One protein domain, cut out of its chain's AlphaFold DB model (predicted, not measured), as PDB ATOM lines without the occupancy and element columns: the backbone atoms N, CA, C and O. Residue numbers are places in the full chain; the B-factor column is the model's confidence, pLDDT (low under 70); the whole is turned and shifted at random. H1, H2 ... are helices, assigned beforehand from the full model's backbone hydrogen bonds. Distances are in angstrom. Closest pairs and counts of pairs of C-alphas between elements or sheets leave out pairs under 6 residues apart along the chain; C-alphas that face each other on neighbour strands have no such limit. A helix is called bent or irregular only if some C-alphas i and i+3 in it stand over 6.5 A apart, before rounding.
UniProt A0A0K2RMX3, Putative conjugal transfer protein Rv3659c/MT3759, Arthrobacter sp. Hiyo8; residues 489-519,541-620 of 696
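AT A GLANCE: This is residues 489 to 519 and 541 to 620 of the 696 residues of the protein "Putative conjugal transfer protein Rv3659c/MT3759" of Arthrobacter sp. Hiyo8 (UniProt A0A0K2RMX3). Six helices stand in an up-and-down bundle, each running against the one before it in the chain, and they make a ring: H1, H2, H3, H4, H5 and H6 each touch the next, and H6 closes the ring by touching H1. The ring is well closed, though H5 and H6 spread apart from the turn that joins them, with the far end of H6 leading away from H5. The printed part has 111 residues with six named helices, H1 to H6 in that order, and no named strand; its class is all helix. It is compact, with a radius of gyration of the C-alphas of 12.9 A and spans of 36, 33 and 26 A.

IN THESE COORDINATES: Find C-alpha 489 at (19.885, -24.117, 14.039); from there H1 runs through residues 489 to 500. H2 follows as residues 505 to 516; it is neither bent nor irregular, but only just: C-alphas 506 and 509 are 6.4 A apart. Beyond the cut, look for H3 at residues 545 to 559, 21.3 A long, starting at C-alpha 545 (15.920, -12.716, 25.094). H4 takes residues 564 to 575. H5, the longest, covers residues 581 to 600 and 28.4 A. H6, residues 604 to 620, is 23.9 A long and ends at C-alpha 620 (29.531, -29.827, 12.874).

HOW THE PARTS SIT: Go round the bundle from H1. It touches H2 with residues 495 to 499 alone, closest at the C-alphas of Leu 498 and Leu 508, 6.7 A, in a hairpin at a steep tilt of 42 degrees. H2 touches H3, opposite ways, with the C-alphas of Trp 509 and Arg 555 closest at 4.9 A; the tilt of 32 degrees is shallow, only just. H3 and H4 form a hairpin at 27 degrees, closest at the C-alphas of Ala 554 and Val 564, 5.1 A. In the hairpin of H4 and H5 the C-alphas of Ala 565 and Ala 591 come to 4.3 A. H5 and H6 form a hairpin in which residues 590 to 598 touch residues 604 to 611, closest at the C-alphas of Ala 597 and Leu 604, 5.2 A. H6 touches H1, opposite ways, at the C-alphas of Ala 605 and Ala 496, 5.1 A. Each O i to N i+4 pair is within hydrogen-bond range in H1, H3, H4, H5 and H6; in H2 it is 6 of 8.

THE WHOLE: The C-alphas of Asn 560 and Asp 620 are the two farthest apart, 37.7 A. Residues 520 to 540 are not printed, and C-alphas 519 and 541 are 13.9 A apart across the cut, in the link from H2 to H3. The links printed whole are tight. Mean pLDDT of the printed part is 83.8; look for values under 70 at residues 501 to 502, 505 to 506, 518 to 519, 541 and 578.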
ATOM      1  N   THR A 489      19.950 -22.991  14.982       83.56
ATOM      2  CA  THR A 489      19.885 -24.117  14.039       83.56
ATOM      3  C   THR A 489      18.634 -24.971  14.267       83.56
ATOM      4  O   THR A 489      17.887 -25.246  13.329       83.56
ATOM      5  N   ILE A 490      18.312 -25.292  15.528       83.44
ATOM      6  CA  ILE A 490      17.111 -26.064  15.888       83.44
ATOM      7  C   ILE A 490      15.839 -25.261  15.590       83.44
ATOM      8  O   ILE A 490      14.842 -25.822  15.138       83.44
ATOM      9  N   LEU A 491      15.857 -23.945  15.815       85.12
ATOM     10  CA  LEU A 491      14.721 -23.072  15.512       85.12
ATOM     11  C   LEU A 491      14.441 -23.040  14.000       85.12
ATOM     12  O   LEU A 491      13.290 -23.177  13.583       85.12
ATOM     13  N   VAL A 492      15.483 -22.940  13.170       85.88
ATOM     14  CA  VAL A 492      15.370 -22.984  11.703       85.88
ATOM     15  C   VAL A 492      14.922 -24.368  11.214       85.88
ATOM     16  O   VAL A 492      14.062 -24.464  10.338       85.88
ATOM     17  N   GLN A 493      15.410 -25.454  11.821       83.50
ATOM     18  CA  GLN A 493      14.928 -26.811  11.535       83.50
ATOM     19  C   GLN A 493      13.441 -26.979  11.885       83.50
ATOM     20  O   GLN A 493      12.696 -27.580  11.109       83.50
ATOM     21  N   GLN A 494      12.989 -26.426  13.016       85.12
ATOM     22  CA  GLN A 494      11.576 -26.423  13.409       85.12
ATOM     23  C   GLN A 494      10.723 -25.637  12.412       85.12
ATOM     24  O   GLN A 494       9.686 -26.141  11.990       85.12
ATOM     25  N   LEU A 495      11.175 -24.459  11.974       84.00
ATOM     26  CA  LEU A 495      10.527 -23.684  10.909       84.00
ATOM     27  C   LEU A 495      10.366 -24.517   9.626       84.00
ATOM     28  O   LEU A 495       9.260 -24.644   9.100       84.00
ATOM     29  N   ALA A 496      11.447 -25.144   9.155       81.25
ATOM     30  CA  ALA A 496      11.425 -25.988   7.961       81.25
ATOM     31  C   ALA A 496      10.517 -27.221   8.133       81.25
ATOM     32  O   ALA A 496       9.803 -27.614   7.210       81.25
ATOM     33  N   ALA A 497      10.519 -27.847   9.313       74.38
ATOM     34  CA  ALA A 497       9.663 -28.988   9.629       74.38
ATOM     35  C   ALA A 497       8.174 -28.609   9.684       74.38
ATOM     36  O   ALA A 497       7.349 -29.338   9.138       74.38
ATOM     37  N   LEU A 498       7.829 -27.465  10.283       78.50
ATOM     38  CA  LEU A 498       6.453 -26.964  10.345       78.50
ATOM     39  C   LEU A 498       5.905 -26.644   8.949       78.50
ATOM     40  O   LEU A 498       4.773 -27.020   8.643       78.50
ATOM     41  N   LEU A 499       6.715 -26.024   8.083       77.75
ATOM     42  CA  LEU A 499       6.331 -25.766   6.689       77.75
ATOM     43  C   LEU A 499       6.155 -27.061   5.891       77.75
ATOM     44  O   LEU A 499       5.170 -27.198   5.173       77.75
ATOM     45  N   ARG A 500       7.053 -28.044   6.055       75.50
ATOM     46  CA  ARG A 500       6.885 -29.378   5.442       75.50
ATOM     47  C   ARG A 500       5.654 -30.120   5.959       75.50
ATOM     48  O   ARG A 500       5.057 -30.885   5.215       75.50
ATOM     49  N   GLY A 501       5.254 -29.870   7.205       68.44
ATOM     50  CA  GLY A 501       4.008 -30.365   7.795       68.44
ATOM     51  C   GLY A 501       2.738 -29.654   7.304       68.44
ATOM     52  O   GLY A 501       1.668 -29.863   7.883       68.44
ATOM     53  N   GLY A 502       2.850 -28.790   6.290       60.91
ATOM     54  CA  GLY A 502       1.744 -28.082   5.650       60.91
ATOM     55  C   GLY A 502       1.114 -26.975   6.485       60.91
ATOM     56  O   GLY A 502      -0.069 -26.665   6.345       60.91
ATOM     57  N   ARG A 503       1.879 -26.383   7.406       72.38
ATOM     58  CA  ARG A 503       1.443 -25.182   8.126       72.38
ATOM     59  C   ARG A 503       1.582 -23.957   7.228       72.38
ATOM     60  O   ARG A 503       2.607 -23.775   6.576       72.38
ATOM     61  N   SER A 504       0.573 -23.084   7.245       72.94
ATOM     62  CA  SER A 504       0.666 -21.787   6.575       72.94
ATOM     63  C   SER A 504       1.784 -20.946   7.194       72.94
ATOM     64  O   SER A 504       2.018 -20.984   8.407       72.94
ATOM     65  N   THR A 505       2.440 -20.130   6.371       69.06
ATOM     66  CA  THR A 505       3.488 -19.189   6.803       69.06
ATOM     67  C   THR A 505       3.002 -18.235   7.901       69.06
ATOM     68  O   THR A 505       3.780 -17.860   8.774       69.06
ATOM     69  N   SER A 506       1.707 -17.904   7.913       68.25
ATOM     70  CA  SER A 506       1.060 -17.083   8.944       68.25
ATOM     71  C   SER A 506       0.908 -17.784  10.301       68.25
ATOM     72  O   SER A 506       1.148 -17.165  11.334       68.25
ATOM     73  N   ARG A 507       0.557 -19.081  10.331       75.25
ATOM     74  CA  ARG A 507       0.414 -19.850  11.587       75.25
ATOM     75  C   ARG A 507       1.747 -20.279  12.183       75.25
ATOM     76  O   ARG A 507       1.844 -20.500  13.385       75.25
ATOM     77  N   LEU A 508       2.775 -20.389  11.352       84.38
ATOM     78  CA  LEU A 508       4.090 -20.863  11.756       84.38
ATOM     79  C   LEU A 508       4.725 -20.001  12.861       84.38
ATOM     80  O   LEU A 508       5.223 -20.544  13.848       84.38
ATOM     81  N   TRP A 509       4.644 -18.674  12.757       85.88
ATOM     82  CA  TRP A 509       5.189 -17.767  13.777       85.88
ATOM     83  C   TRP A 509       4.416 -17.819  15.095       85.88
ATOM     84  O   TRP A 509       4.988 -17.621  16.166       85.88
ATOM     85  N   GLU A 510       3.119 -18.115  15.030       80.38
ATOM     86  CA  GLU A 510       2.281 -18.295  16.207       80.38
ATOM     87  C   GLU A 510       2.594 -19.606  16.938       80.38
ATOM     88  O   GLU A 510       2.765 -19.591  18.157       80.38
ATOM     89  N   GLU A 511       2.766 -20.718  16.218       79.50
ATOM     90  CA  GLU A 511       3.150 -21.999  16.827       79.50
ATOM     91  C   GLU A 511       4.544 -21.934  17.474       79.50
ATOM     92  O   GLU A 511       4.725 -22.390  18.605       79.50
ATOM     93  N   LEU A 512       5.519 -21.284  16.831       82.50
ATOM     94  CA  LEU A 512       6.835 -21.045  17.439       82.50
ATOM     95  C   LEU A 512       6.757 -20.155  18.679       82.50
ATOM     96  O   LEU A 512       7.469 -20.399  19.654       82.50
ATOM     97  N   TRP A 513       5.881 -19.149  18.676       83.25
ATOM     98  CA  TRP A 513       5.649 -18.314  19.851       83.25
ATOM     99  C   TRP A 513       4.995 -19.089  21.000       83.25
ATOM    100  O   TRP A 513       5.311 -18.839  22.157       83.25
ATOM    101  N   ILE A 514       4.122 -20.059  20.722       79.44
ATOM    102  CA  ILE A 514       3.547 -20.923  21.767       79.44
ATOM    103  C   ILE A 514       4.639 -21.763  22.445       79.44
ATOM    104  O   ILE A 514       4.612 -21.960  23.664       79.44
ATOM    105  N   VAL A 515       5.614 -22.246  21.671       76.88
ATOM    106  CA  VAL A 515       6.696 -23.098  22.184       76.88
ATOM    107  C   VAL A 515       7.747 -22.283  22.942       76.88
ATOM    108  O   VAL A 515       8.127 -22.671  24.052       76.88
ATOM    109  N   HIS A 516       8.187 -21.158  22.368       81.12
ATOM    110  CA  HIS A 516       9.354 -20.394  22.836       81.12
ATOM    111  C   HIS A 516       9.021 -19.047  23.494       81.12
ATOM    112  O   HIS A 516       9.899 -18.435  24.096       81.12
ATOM    113  N   GLY A 517       7.772 -18.585  23.399       75.44
ATOM    114  CA  GLY A 517       7.288 -17.323  23.962       75.44
ATOM    115  C   GLY A 517       7.333 -17.258  25.497       75.44
ATOM    116  O   GLY A 517       7.406 -18.290  26.177       75.44
ATOM    117  N   PRO A 518       7.225 -16.053  26.088       67.12
ATOM    118  CA  PRO A 518       7.049 -15.905  27.527       67.12
ATOM    119  C   PRO A 518       5.730 -16.569  27.947       67.12
ATOM    120  O   PRO A 518       4.655 -16.174  27.496       67.12
ATOM    121  N   ARG A 519       5.794 -17.589  28.810       61.47
ATOM    122  CA  ARG A 519       4.591 -18.248  29.341       61.47
ATOM    123  C   ARG A 519       3.947 -17.353  30.396       61.47
ATOM    124  O   ARG A 519       4.474 -17.238  31.499       61.47
ATOM    125  N   PRO A 541      15.447 -26.104  26.338       62.09
ATOM    126  CA  PRO A 541      16.354 -24.969  26.178       62.09
ATOM    127  C   PRO A 541      15.571 -23.729  25.740       62.09
ATOM    128  O   PRO A 541      14.681 -23.829  24.892       62.09
ATOM    129  N   LYS A 542      15.877 -22.563  26.313       73.75
ATOM    130  CA  LYS A 542      15.158 -21.317  26.008       73.75
ATOM    131  C   LYS A 542      15.857 -20.556  24.890       73.75
ATOM    132  O   LYS A 542      17.079 -20.509  24.837       73.75
ATOM    133  N   VAL A 543      15.091 -19.927  24.008       78.50
ATOM    134  CA  VAL A 543      15.636 -18.962  23.041       78.50
ATOM    135  C   VAL A 543      16.174 -17.742  23.806       78.50
ATOM    136  O   VAL A 543      15.659 -17.409  24.874       78.50
ATOM    137  N   SER A 544      17.226 -17.092  23.296       83.94
ATOM    138  CA  SER A 544      17.786 -15.885  23.923       83.94
ATOM    139  C   SER A 544      16.748 -14.752  23.980       83.94
ATOM    140  O   SER A 544      15.885 -14.656  23.108       83.94
ATOM    141  N   ASP A 545      16.852 -13.851  24.965       81.38
ATOM    142  CA  ASP A 545      15.920 -12.716  25.094       81.38
ATOM    143  C   ASP A 545      15.912 -11.824  23.838       81.38
ATOM    144  O   ASP A 545      14.864 -11.322  23.433       81.38
ATOM    145  N   GLY A 546      17.062 -11.660  23.177       84.12
ATOM    146  CA  GLY A 546      17.160 -10.909  21.924       84.12
ATOM    147  C   GLY A 546      16.460 -11.617  20.761       84.12
ATOM    148  O   GLY A 546      15.677 -10.994  20.048       84.12
ATOM    149  N   SER A 547      16.671 -12.926  20.606       87.12
ATOM    150  CA  SER A 547      16.002 -13.735  19.579       87.12
ATOM    151  C   SER A 547      14.495 -13.871  19.839       87.12
ATOM    152  O   SER A 547      13.707 -13.938  18.897       87.12
ATOM    153  N   LEU A 548      14.066 -13.820  21.101       88.06
ATOM    154  CA  LEU A 548      12.656 -13.780  21.485       88.06
ATOM    155  C   LEU A 548      11.961 -12.501  20.994       88.06
ATOM    156  O   LEU A 548      10.837 -12.563  20.502       88.06
ATOM    157  N   GLN A 549      12.636 -11.348  21.064       89.19
ATOM    158  CA  GLN A 549      12.116 -10.083  20.524       89.19
ATOM    159  C   GLN A 549      12.030 -10.089  18.992       89.19
ATOM    160  O   GLN A 549      11.134  -9.472  18.409       89.19
ATOM    161  N   VAL A 550      12.941 -10.794  18.316       90.50
ATOM    162  CA  VAL A 550      12.868 -10.994  16.860       90.50
ATOM    163  C   VAL A 550      11.677 -11.881  16.499       90.50
ATOM    164  O   VAL A 550      10.893 -11.522  15.622       90.50
ATOM    165  N   LEU A 551      11.469 -12.974  17.238       90.31
ATOM    166  CA  LEU A 551      10.317 -13.861  17.059       90.31
ATOM    167  C   LEU A 551       8.979 -13.136  17.303       90.31
ATOM    168  O   LEU A 551       8.027 -13.330  16.547       90.31
ATOM    169  N   ALA A 552       8.915 -12.265  18.316       88.31
ATOM    170  CA  ALA A 552       7.741 -11.434  18.597       88.31
ATOM    171  C   ALA A 552       7.397 -10.509  17.418       88.31
ATOM    172  O   ALA A 552       6.233 -10.400  17.027       88.31
ATOM    173  N   ALA A 553       8.416  -9.865  16.838       91.19
ATOM    174  CA  ALA A 553       8.260  -8.970  15.695       91.19
ATOM    175  C   ALA A 553       7.808  -9.722  14.434       91.19
ATOM    176  O   ALA A 553       6.879  -9.277  13.760       91.19
ATOM    177  N   ALA A 554       8.401 -10.888  14.157       90.94
ATOM    178  CA  ALA A 554       8.015 -11.746  13.038       90.94
ATOM    179  C   ALA A 554       6.546 -12.197  13.144       90.94
ATOM    180  O   ALA A 554       5.787 -12.086  12.180       90.94
ATOM    181  N   ARG A 555       6.113 -12.613  14.345       90.75
ATOM    182  CA  ARG A 555       4.710 -12.960  14.617       90.75
ATOM    183  C   ARG A 555       3.778 -11.778  14.369       90.75
ATOM    184  O   ARG A 555       2.809 -11.925  13.627       90.75
ATOM    185  N   ALA A 556       4.069 -10.617  14.953       87.56
ATOM    186  CA  ALA A 556       3.235  -9.427  14.795       87.56
ATOM    187  C   ALA A 556       3.103  -8.999  13.324       87.56
ATOM    188  O   ALA A 556       2.005  -8.666  12.880       87.56
ATOM    189  N   ALA A 557       4.189  -9.066  12.549       89.75
ATOM    190  CA  ALA A 557       4.156  -8.782  11.118       89.75
ATOM    191  C   ALA A 557       3.287  -9.789  10.350       89.75
ATOM    192  O   ALA A 557       2.430  -9.380   9.569       89.75
ATOM    193  N   SER A 558       3.429 -11.086  10.649       88.81
ATOM    194  CA  SER A 558       2.651 -12.144   9.994       88.81
ATOM    195  C   SER A 558       1.141 -12.043  10.246       88.81
ATOM    196  O   SER A 558       0.352 -12.345   9.354       88.81
ATOM    197  N   MET A 559       0.729 -11.579  11.431       83.50
ATOM    198  CA  MET A 559      -0.684 -11.399  11.788       83.50
ATOM    199  C   MET A 559      -1.311 -10.176  11.113       83.50
ATOM    200  O   MET A 559      -2.503 -10.180  10.824       83.50
ATOM    201  N   ASN A 560      -0.509  -9.141  10.851       84.88
ATOM    202  CA  ASN A 560      -0.966  -7.878  10.271       84.88
ATOM    203  C   ASN A 560      -0.750  -7.796   8.749       84.88
ATOM    204  O   ASN A 560      -0.981  -6.743   8.161       84.88
ATOM    205  N   GLY A 561      -0.275  -8.875   8.112       80.75
ATOM    206  CA  GLY A 561       0.019  -8.906   6.675       80.75
ATOM    207  C   GLY A 561       1.208  -8.034   6.251       80.75
ATOM    208  O   GLY A 561       1.330  -7.702   5.076       80.75
ATOM    209  N   ALA A 562       2.075  -7.639   7.187       86.12
ATOM    210  CA  ALA A 562       3.293  -6.888   6.899       86.12
ATOM    211  C   ALA A 562       4.460  -7.833   6.554       86.12
ATOM    212  O   ALA A 562       4.454  -9.003   6.940       86.12
ATOM    213  N   SER A 563       5.492  -7.321   5.869       91.25
ATOM    214  CA  SER A 563       6.679  -8.120   5.524       91.25
ATOM    215  C   SER A 563       7.374  -8.650   6.782       91.25
ATOM    216  O   SER A 563       7.901  -7.897   7.608       91.25
ATOM    217  N   VAL A 564       7.391  -9.976   6.912       91.94
ATOM    218  CA  VAL A 564       8.037 -10.674   8.025       91.94
ATOM    219  C   VAL A 564       9.558 -10.526   7.955       91.94
ATOM    220  O   VAL A 564      10.197 -10.333   8.988       91.94
ATOM    221  N   ALA A 565      10.137 -10.566   6.753       92.44
ATOM    222  CA  ALA A 565      11.574 -10.399   6.549       92.44
ATOM    223  C   ALA A 565      12.065  -9.034   7.064       92.44
ATOM    224  O   ALA A 565      13.070  -8.955   7.774       92.44
ATOM    225  N   GLU A 566      11.308  -7.966   6.799       92.25
ATOM    226  CA  GLU A 566      11.651  -6.619   7.263       92.25
ATOM    227  C   GLU A 566      11.484  -6.450   8.782       92.25
ATOM    228  O   GLU A 566      12.312  -5.829   9.460       92.25
ATOM    229  N   ALA A 567      10.457  -7.076   9.359       92.56
ATOM    230  CA  ALA A 567      10.270  -7.116  10.808       92.56
ATOM    231  C   ALA A 567      11.409  -7.869  11.522       92.56
ATOM    232  O   ALA A 567      11.882  -7.431  12.576       92.56
ATOM    233  N   ILE A 568      11.895  -8.965  10.930       94.38
ATOM    234  CA  ILE A 568      13.057  -9.705  11.434       94.38
ATOM    235  C   ILE A 568      14.311  -8.830  11.372       94.38
ATOM    236  O   ILE A 568      14.985  -8.675  12.390       94.38
ATOM    237  N   ARG A 569      14.606  -8.204  10.223       93.31
ATOM    238  CA  ARG A 569      15.787  -7.337  10.046       93.31
ATOM    239  C   ARG A 569      15.818  -6.177  11.036       93.31
ATOM    240  O   ARG A 569      16.834  -5.952  11.705       93.31
ATOM    241  N   SER A 570      14.710  -5.451  11.153       91.69
ATOM    242  CA  SER A 570      14.600  -4.291  12.041       91.69
ATOM    243  C   SER A 570      14.747  -4.684  13.517       91.69
ATOM    244  O   SER A 570      15.528  -4.066  14.249       91.69
ATOM    245  N   SER A 571      14.083  -5.762  13.953       92.19
ATOM    246  CA  SER A 571      14.186  -6.258  15.330       92.19
ATOM    247  C   SER A 571      15.566  -6.847  15.639       92.19
ATOM    248  O   SER A 571      16.125  -6.568  16.701       92.19
ATOM    249  N   ALA A 572      16.176  -7.591  14.711       90.12
ATOM    250  CA  ALA A 572      17.514  -8.156  14.890       90.12
ATOM    251  C   ALA A 572      18.582  -7.055  14.985       90.12
ATOM    252  O   ALA A 572      19.499  -7.143  15.803       90.12
ATOM    253  N   THR A 573      18.451  -5.984  14.201       89.50
ATOM    254  CA  THR A 573      19.352  -4.823  14.266       89.50
ATOM    255  C   THR A 573      19.227  -4.087  15.596       89.50
ATOM    256  O   THR A 573      20.236  -3.676  16.169       89.50
ATOM    257  N   LYS A 574      18.003  -3.962  16.122       87.56
ATOM    258  CA  LYS A 574      17.728  -3.290  17.396       87.56
ATOM    259  C   LYS A 574      18.165  -4.109  18.616       87.56
ATOM    260  O   LYS A 574      18.702  -3.539  19.559       87.56
ATOM    261  N   ASN A 575      17.930  -5.422  18.604       85.69
ATOM    262  CA  ASN A 575      18.019  -6.264  19.803       85.69
ATOM    263  C   ASN A 575      19.245  -7.196  19.843       85.69
ATOM    264  O   ASN A 575      19.599  -7.657  20.925       85.69
ATOM    265  N   LEU A 576      19.906  -7.479  18.709       83.75
ATOM    266  CA  LEU A 576      21.002  -8.466  18.643       83.75
ATOM    267  C   LEU A 576      22.368  -7.887  18.239       83.75
ATOM    268  O   LEU A 576      23.391  -8.474  18.590       83.75
ATOM    269  N   ARG A 577      22.413  -6.723  17.572       72.81
ATOM    270  CA  ARG A 577      23.646  -6.137  17.000       72.81
ATOM    271  C   ARG A 577      24.762  -5.860  18.025       72.81
ATOM    272  O   ARG A 577      25.931  -5.918  17.664       72.81
ATOM    273  N   GLY A 578      24.420  -5.573  19.284       65.25
ATOM    274  CA  GLY A 578      25.385  -5.323  20.368       65.25
ATOM    275  C   GLY A 578      25.626  -6.502  21.320       65.25
ATOM    276  O   GLY A 578      26.409  -6.362  22.254       65.25
ATOM    277  N   GLY A 579      24.936  -7.634  21.126       70.62
ATOM    278  CA  GLY A 579      24.918  -8.753  22.075       70.62
ATOM    279  C   GLY A 579      25.519 -10.044  21.522       70.62
ATOM    280  O   GLY A 579      26.535 -10.516  22.027       70.62
ATOM    281  N   ASN A 580      24.890 -10.625  20.495       76.62
ATOM    282  CA  ASN A 580      25.316 -11.895  19.903       76.62
ATOM    283  C   ASN A 580      25.402 -11.772  18.367       76.62
ATOM    284  O   ASN A 580      24.371 -11.855  17.691       76.62
ATOM    285  N   PRO A 581      26.609 -11.576  17.797       79.31
ATOM    286  CA  PRO A 581      26.781 -11.350  16.361       79.31
ATOM    287  C   PRO A 581      26.389 -12.569  15.513       79.31
ATOM    288  O   PRO A 581      25.930 -12.400  14.386       79.31
ATOM    289  N   VAL A 582      26.500 -13.784  16.065       82.94
ATOM    290  CA  VAL A 582      26.096 -15.024  15.382       82.94
ATOM    291  C   VAL A 582      24.579 -15.080  15.232       82.94
ATOM    292  O   VAL A 582      24.078 -15.329  14.140       82.94
ATOM    293  N   GLU A 583      23.830 -14.776  16.296       86.50
ATOM    294  CA  GLU A 583      22.364 -14.741  16.221       86.50
ATOM    295  C   GLU A 583      21.874 -13.647  15.271       86.50
ATOM    296  O   GLU A 583      20.957 -13.879  14.488       86.50
ATOM    297  N   HIS A 584      22.508 -12.470  15.298       88.56
ATOM    298  CA  HIS A 584      22.191 -11.390  14.367       88.56
ATOM    299  C   HIS A 584      22.368 -11.825  12.901       88.56
ATOM    300  O   HIS A 584      21.484 -11.569  12.084       88.56
ATOM    301  N   ARG A 585      23.466 -12.530  12.586       91.19
ATOM    302  CA  ARG A 585      23.726 -13.083  11.247       91.19
ATOM    303  C   ARG A 585      22.656 -14.095  10.835       91.19
ATOM    304  O   ARG A 585      22.055 -13.925   9.782       91.19
ATOM    305  N   ILE A 586      22.377 -15.092  11.679       91.50
ATOM    306  CA  ILE A 586      21.426 -16.176  11.370       91.50
ATOM    307  C   ILE A 586      20.013 -15.626  11.127       91.50
ATOM    308  O   ILE A 586      19.351 -16.027  10.172       91.50
ATOM    309  N   TRP A 587      19.549 -14.677  11.945       93.06
ATOM    310  CA  TRP A 587      18.255 -14.025  11.714       93.06
ATOM    311  C   TRP A 587      18.241 -13.182  10.431       93.06
ATOM    312  O   TRP A 587      17.221 -13.140   9.744       93.06
ATOM    313  N   GLY A 588      19.358 -12.540  10.080       92.44
ATOM    314  CA  GLY A 588      19.507 -11.820   8.813       92.44
ATOM    315  C   GLY A 588      19.442 -12.742   7.590       92.44
ATOM    316  O   GLY A 588      18.724 -12.447   6.637       92.44
ATOM    317  N   GLU A 589      20.130 -13.881   7.636       93.62
ATOM    318  CA  GLU A 589      20.100 -14.908   6.584       93.62
ATOM    319  C   GLU A 589      18.717 -15.562   6.468       93.62
ATOM    320  O   GLU A 589      18.224 -15.778   5.360       93.62
ATOM    321  N   LEU A 590      18.032 -15.789   7.594       94.44
ATOM    322  CA  LEU A 590      16.648 -16.257   7.602       94.44
ATOM    323  C   LEU A 590      15.702 -15.257   6.917       94.44
ATOM    324  O   LEU A 590      14.836 -15.665   6.143       94.44
ATOM    325  N   ALA A 591      15.875 -13.954   7.164       94.12
ATOM    326  CA  ALA A 591      15.114 -12.913   6.470       94.12
ATOM    327  C   ALA A 591      15.400 -12.902   4.960       94.12
ATOM    328  O   ALA A 591      14.474 -12.774   4.165       94.12
ATOM    329  N   ALA A 592      16.654 -13.109   4.552       93.19
ATOM    330  CA  ALA A 592      17.006 -13.232   3.138       93.19
ATOM    331  C   ALA A 592      16.371 -14.475   2.487       93.19
ATOM    332  O   ALA A 592      15.913 -14.403   1.350       93.19
ATOM    333  N   CYS A 593      16.281 -15.601   3.204       92.94
ATOM    334  CA  CYS A 593      15.594 -16.799   2.714       92.94
ATOM    335  C   CYS A 593      14.106 -16.542   2.432       92.94
ATOM    336  O   CYS A 593      13.577 -17.054   1.446       92.94
ATOM    337  N   LEU A 594      13.443 -15.750   3.284       91.12
ATOM    338  CA  LEU A 594      12.052 -15.337   3.083       91.12
ATOM    339  C   LEU A 594      11.902 -14.496   1.808       91.12
ATOM    340  O   LEU A 594      11.063 -14.825   0.975       91.12
ATOM    341  N   ASP A 595      12.759 -13.489   1.621       91.44
ATOM    342  CA  ASP A 595      12.731 -12.636   0.424       91.44
ATOM    343  C   ASP A 595      13.022 -13.427  -0.860       91.44
ATOM    344  O   ASP A 595      12.380 -13.216  -1.886       91.44
ATOM    345  N   VAL A 596      13.977 -14.364  -0.823       89.88
ATOM    346  CA  VAL A 596      14.310 -15.213  -1.978       89.88
ATOM    347  C   VAL A 596      13.135 -16.116  -2.340       89.88
ATOM    348  O   VAL A 596      12.808 -16.228  -3.521       89.88
ATOM    349  N   ALA A 597      12.488 -16.744  -1.354       89.25
ATOM    350  CA  ALA A 597      11.310 -17.575  -1.593       89.25
ATOM    351  C   ALA A 597      10.159 -16.763  -2.203       89.25
ATOM    352  O   ALA A 597       9.531 -17.213  -3.159       89.25
ATOM    353  N   GLU A 598       9.936 -15.544  -1.709       87.38
ATOM    354  CA  GLU A 598       8.913 -14.634  -2.223       87.38
ATOM    355  C   GLU A 598       9.224 -14.151  -3.650       87.38
ATOM    356  O   GLU A 598       8.369 -14.233  -4.529       87.38
ATOM    357  N   ALA A 599      10.461 -13.725  -3.918       86.19
ATOM    358  CA  ALA A 599      10.863 -13.186  -5.218       86.19
ATOM    359  C   ALA A 599      10.937 -14.247  -6.329       86.19
ATOM    360  O   ALA A 599      10.707 -13.941  -7.496       86.19
ATOM    361  N   THR A 600      11.289 -15.489  -5.983       86.88
ATOM    362  CA  THR A 600      11.475 -16.576  -6.963       86.88
ATOM    363  C   THR A 600      10.291 -17.537  -7.046       86.88
ATOM    364  O   THR A 600      10.251 -18.371  -7.949       86.88
ATOM    365  N   GLY A 601       9.346 -17.460  -6.104       81.94
ATOM    366  CA  GLY A 601       8.230 -18.399  -5.983       81.94
ATOM    367  C   GLY A 601       8.641 -19.816  -5.566       81.94
ATOM    368  O   GLY A 601       7.823 -20.733  -5.643       81.94
ATOM    369  N   CYS A 602       9.894 -20.035  -5.148       83.81
ATOM    370  CA  CYS A 602      10.327 -21.349  -4.683       83.81
ATOM    371  C   CYS A 602       9.722 -21.687  -3.305       83.81
ATOM    372  O   CYS A 602       9.503 -20.789  -2.484       83.81
ATOM    373  N   PRO A 603       9.459 -22.975  -3.007       85.31
ATOM    374  CA  PRO A 603       8.915 -23.361  -1.712       85.31
ATOM    375  C   PRO A 603       9.850 -22.939  -0.573       85.31
ATOM    376  O   PRO A 603      10.974 -23.429  -0.457       85.31
ATOM    377  N   LEU A 604       9.368 -22.069   0.324       86.56
ATOM    378  CA  LEU A 604      10.130 -21.610   1.492       86.56
ATOM    379  C   LEU A 604      10.645 -22.786   2.339       86.56
ATOM    380  O   LEU A 604      11.743 -22.723   2.886       86.56
ATOM    381  N   ALA A 605       9.881 -23.879   2.409       84.62
ATOM    382  CA  ALA A 605      10.280 -25.106   3.092       84.62
ATOM    383  C   ALA A 605      11.621 -25.656   2.578       84.62
ATOM    384  O   ALA A 605      12.462 -26.057   3.384       84.62
ATOM    385  N   ASP A 606      11.848 -25.641   1.265       81.88
ATOM    386  CA  ASP A 606      13.067 -26.166   0.646       81.88
ATOM    387  C   ASP A 606      14.257 -25.235   0.882       81.88
ATOM    388  O   ASP A 606      15.351 -25.698   1.214       81.88
ATOM    389  N   VAL A 607      14.036 -23.919   0.787       88.00
ATOM    390  CA  VAL A 607      15.057 -22.902   1.085       88.00
ATOM    391  C   VAL A 607      15.500 -23.011   2.542       88.00
ATOM    392  O   VAL A 607      16.693 -23.121   2.816       88.00
ATOM    393  N   LEU A 608      14.546 -23.076   3.478       88.56
ATOM    394  CA  LEU A 608      14.847 -23.230   4.902       88.56
ATOM    395  C   LEU A 608      15.458 -24.592   5.230       88.56
ATOM    396  O   LEU A 608      16.271 -24.681   6.142       88.56
ATOM    397  N   THR A 609      15.122 -25.645   4.482       84.88
ATOM    398  CA  THR A 609      15.766 -26.957   4.636       84.88
ATOM    399  C   THR A 609      17.238 -26.902   4.248       84.88
ATOM    400  O   THR A 609      18.078 -27.427   4.974       84.88
ATOM    401  N   ARG A 610      17.566 -26.253   3.125       88.62
ATOM    402  CA  ARG A 610      18.959 -26.069   2.698       88.62
ATOM    403  C   ARG A 610      19.721 -25.162   3.656       88.62
ATOM    404  O   ARG A 610      20.854 -25.476   3.999       88.62
ATOM    405  N   PHE A 611      19.086 -24.091   4.127       91.88
ATOM    406  CA  PHE A 611      19.676 -23.199   5.120       91.88
ATOM    407  C   PHE A 611      19.937 -23.919   6.452       91.88
ATOM    408  O   PHE A 611      21.033 -23.825   6.993       91.88
ATOM    409  N   ALA A 612      18.985 -24.722   6.937       86.88
ATOM    410  CA  ALA A 612      19.173 -25.556   8.122       86.88
ATOM    411  C   ALA A 612      20.339 -26.543   7.957       86.88
ATOM    412  O   ALA A 612      21.155 -26.668   8.864       86.88
ATOM    413  N   ALA A 613      20.443 -27.200   6.797       80.75
ATOM    414  CA  ALA A 613      21.547 -28.110   6.498       80.75
ATOM    415  C   ALA A 613      22.906 -27.387   6.433       80.75
ATOM    416  O   ALA A 613      23.919 -27.945   6.846       80.75
ATOM    417  N   GLN A 614      22.941 -26.142   5.944       89.69
ATOM    418  CA  GLN A 614      24.151 -25.319   5.965       89.69
ATOM    419  C   GLN A 614      24.565 -24.967   7.399       89.69
ATOM    420  O   GLN A 614      25.736 -25.115   7.735       89.69
ATOM    421  N   LEU A 615      23.623 -24.538   8.245       86.19
ATOM    422  CA  LEU A 615      23.903 -24.234   9.651       86.19
ATOM    423  C   LEU A 615      24.394 -25.471  10.416       86.19
ATOM    424  O   LEU A 615      25.342 -25.371  11.184       86.19
ATOM    425  N   GLU A 616      23.801 -26.639  10.163       82.38
ATOM    426  CA  GLU A 616      24.232 -27.911  10.754       82.38
ATOM    427  C   GLU A 616      25.654 -28.286  10.315       82.38
ATOM    428  O   GLU A 616      26.485 -28.634  11.148       82.38
ATOM    429  N   ALA A 617      25.985 -28.108   9.032       79.44
ATOM    430  CA  ALA A 617      27.347 -28.311   8.545       79.44
ATOM    431  C   ALA A 617      28.360 -27.315   9.152       79.44
ATOM    432  O   ALA A 617      29.516 -27.679   9.382       79.44
ATOM    433  N   GLU A 618      27.954 -26.066   9.414       80.50
ATOM    434  CA  GLU A 618      28.779 -25.073  10.116       80.50
ATOM    435  C   GLU A 618      29.003 -25.448  11.592       80.50
ATOM    436  O   GLU A 618      30.141 -25.368  12.069       80.50
ATOM    437  N   ASP A 619      27.955 -25.895  12.290       77.69
ATOM    438  CA  ASP A 619      28.018 -26.353  13.684       77.69
ATOM    439  C   ASP A 619      28.907 -27.608  13.808       77.69
ATOM    440  O   ASP A 619      29.847 -27.623  14.610       77.69
ATOM    441  N   ASP A 620      28.716 -28.605  12.937       72.50
ATOM    442  CA  ASP A 620      29.531 -29.827  12.874       72.50
ATOM    443  C   ASP A 620      31.007 -29.518  12.585       72.50
ATOM    444  O   ASP A 620      31.919 -30.089  13.196       72.50
TER     445      ASP A 620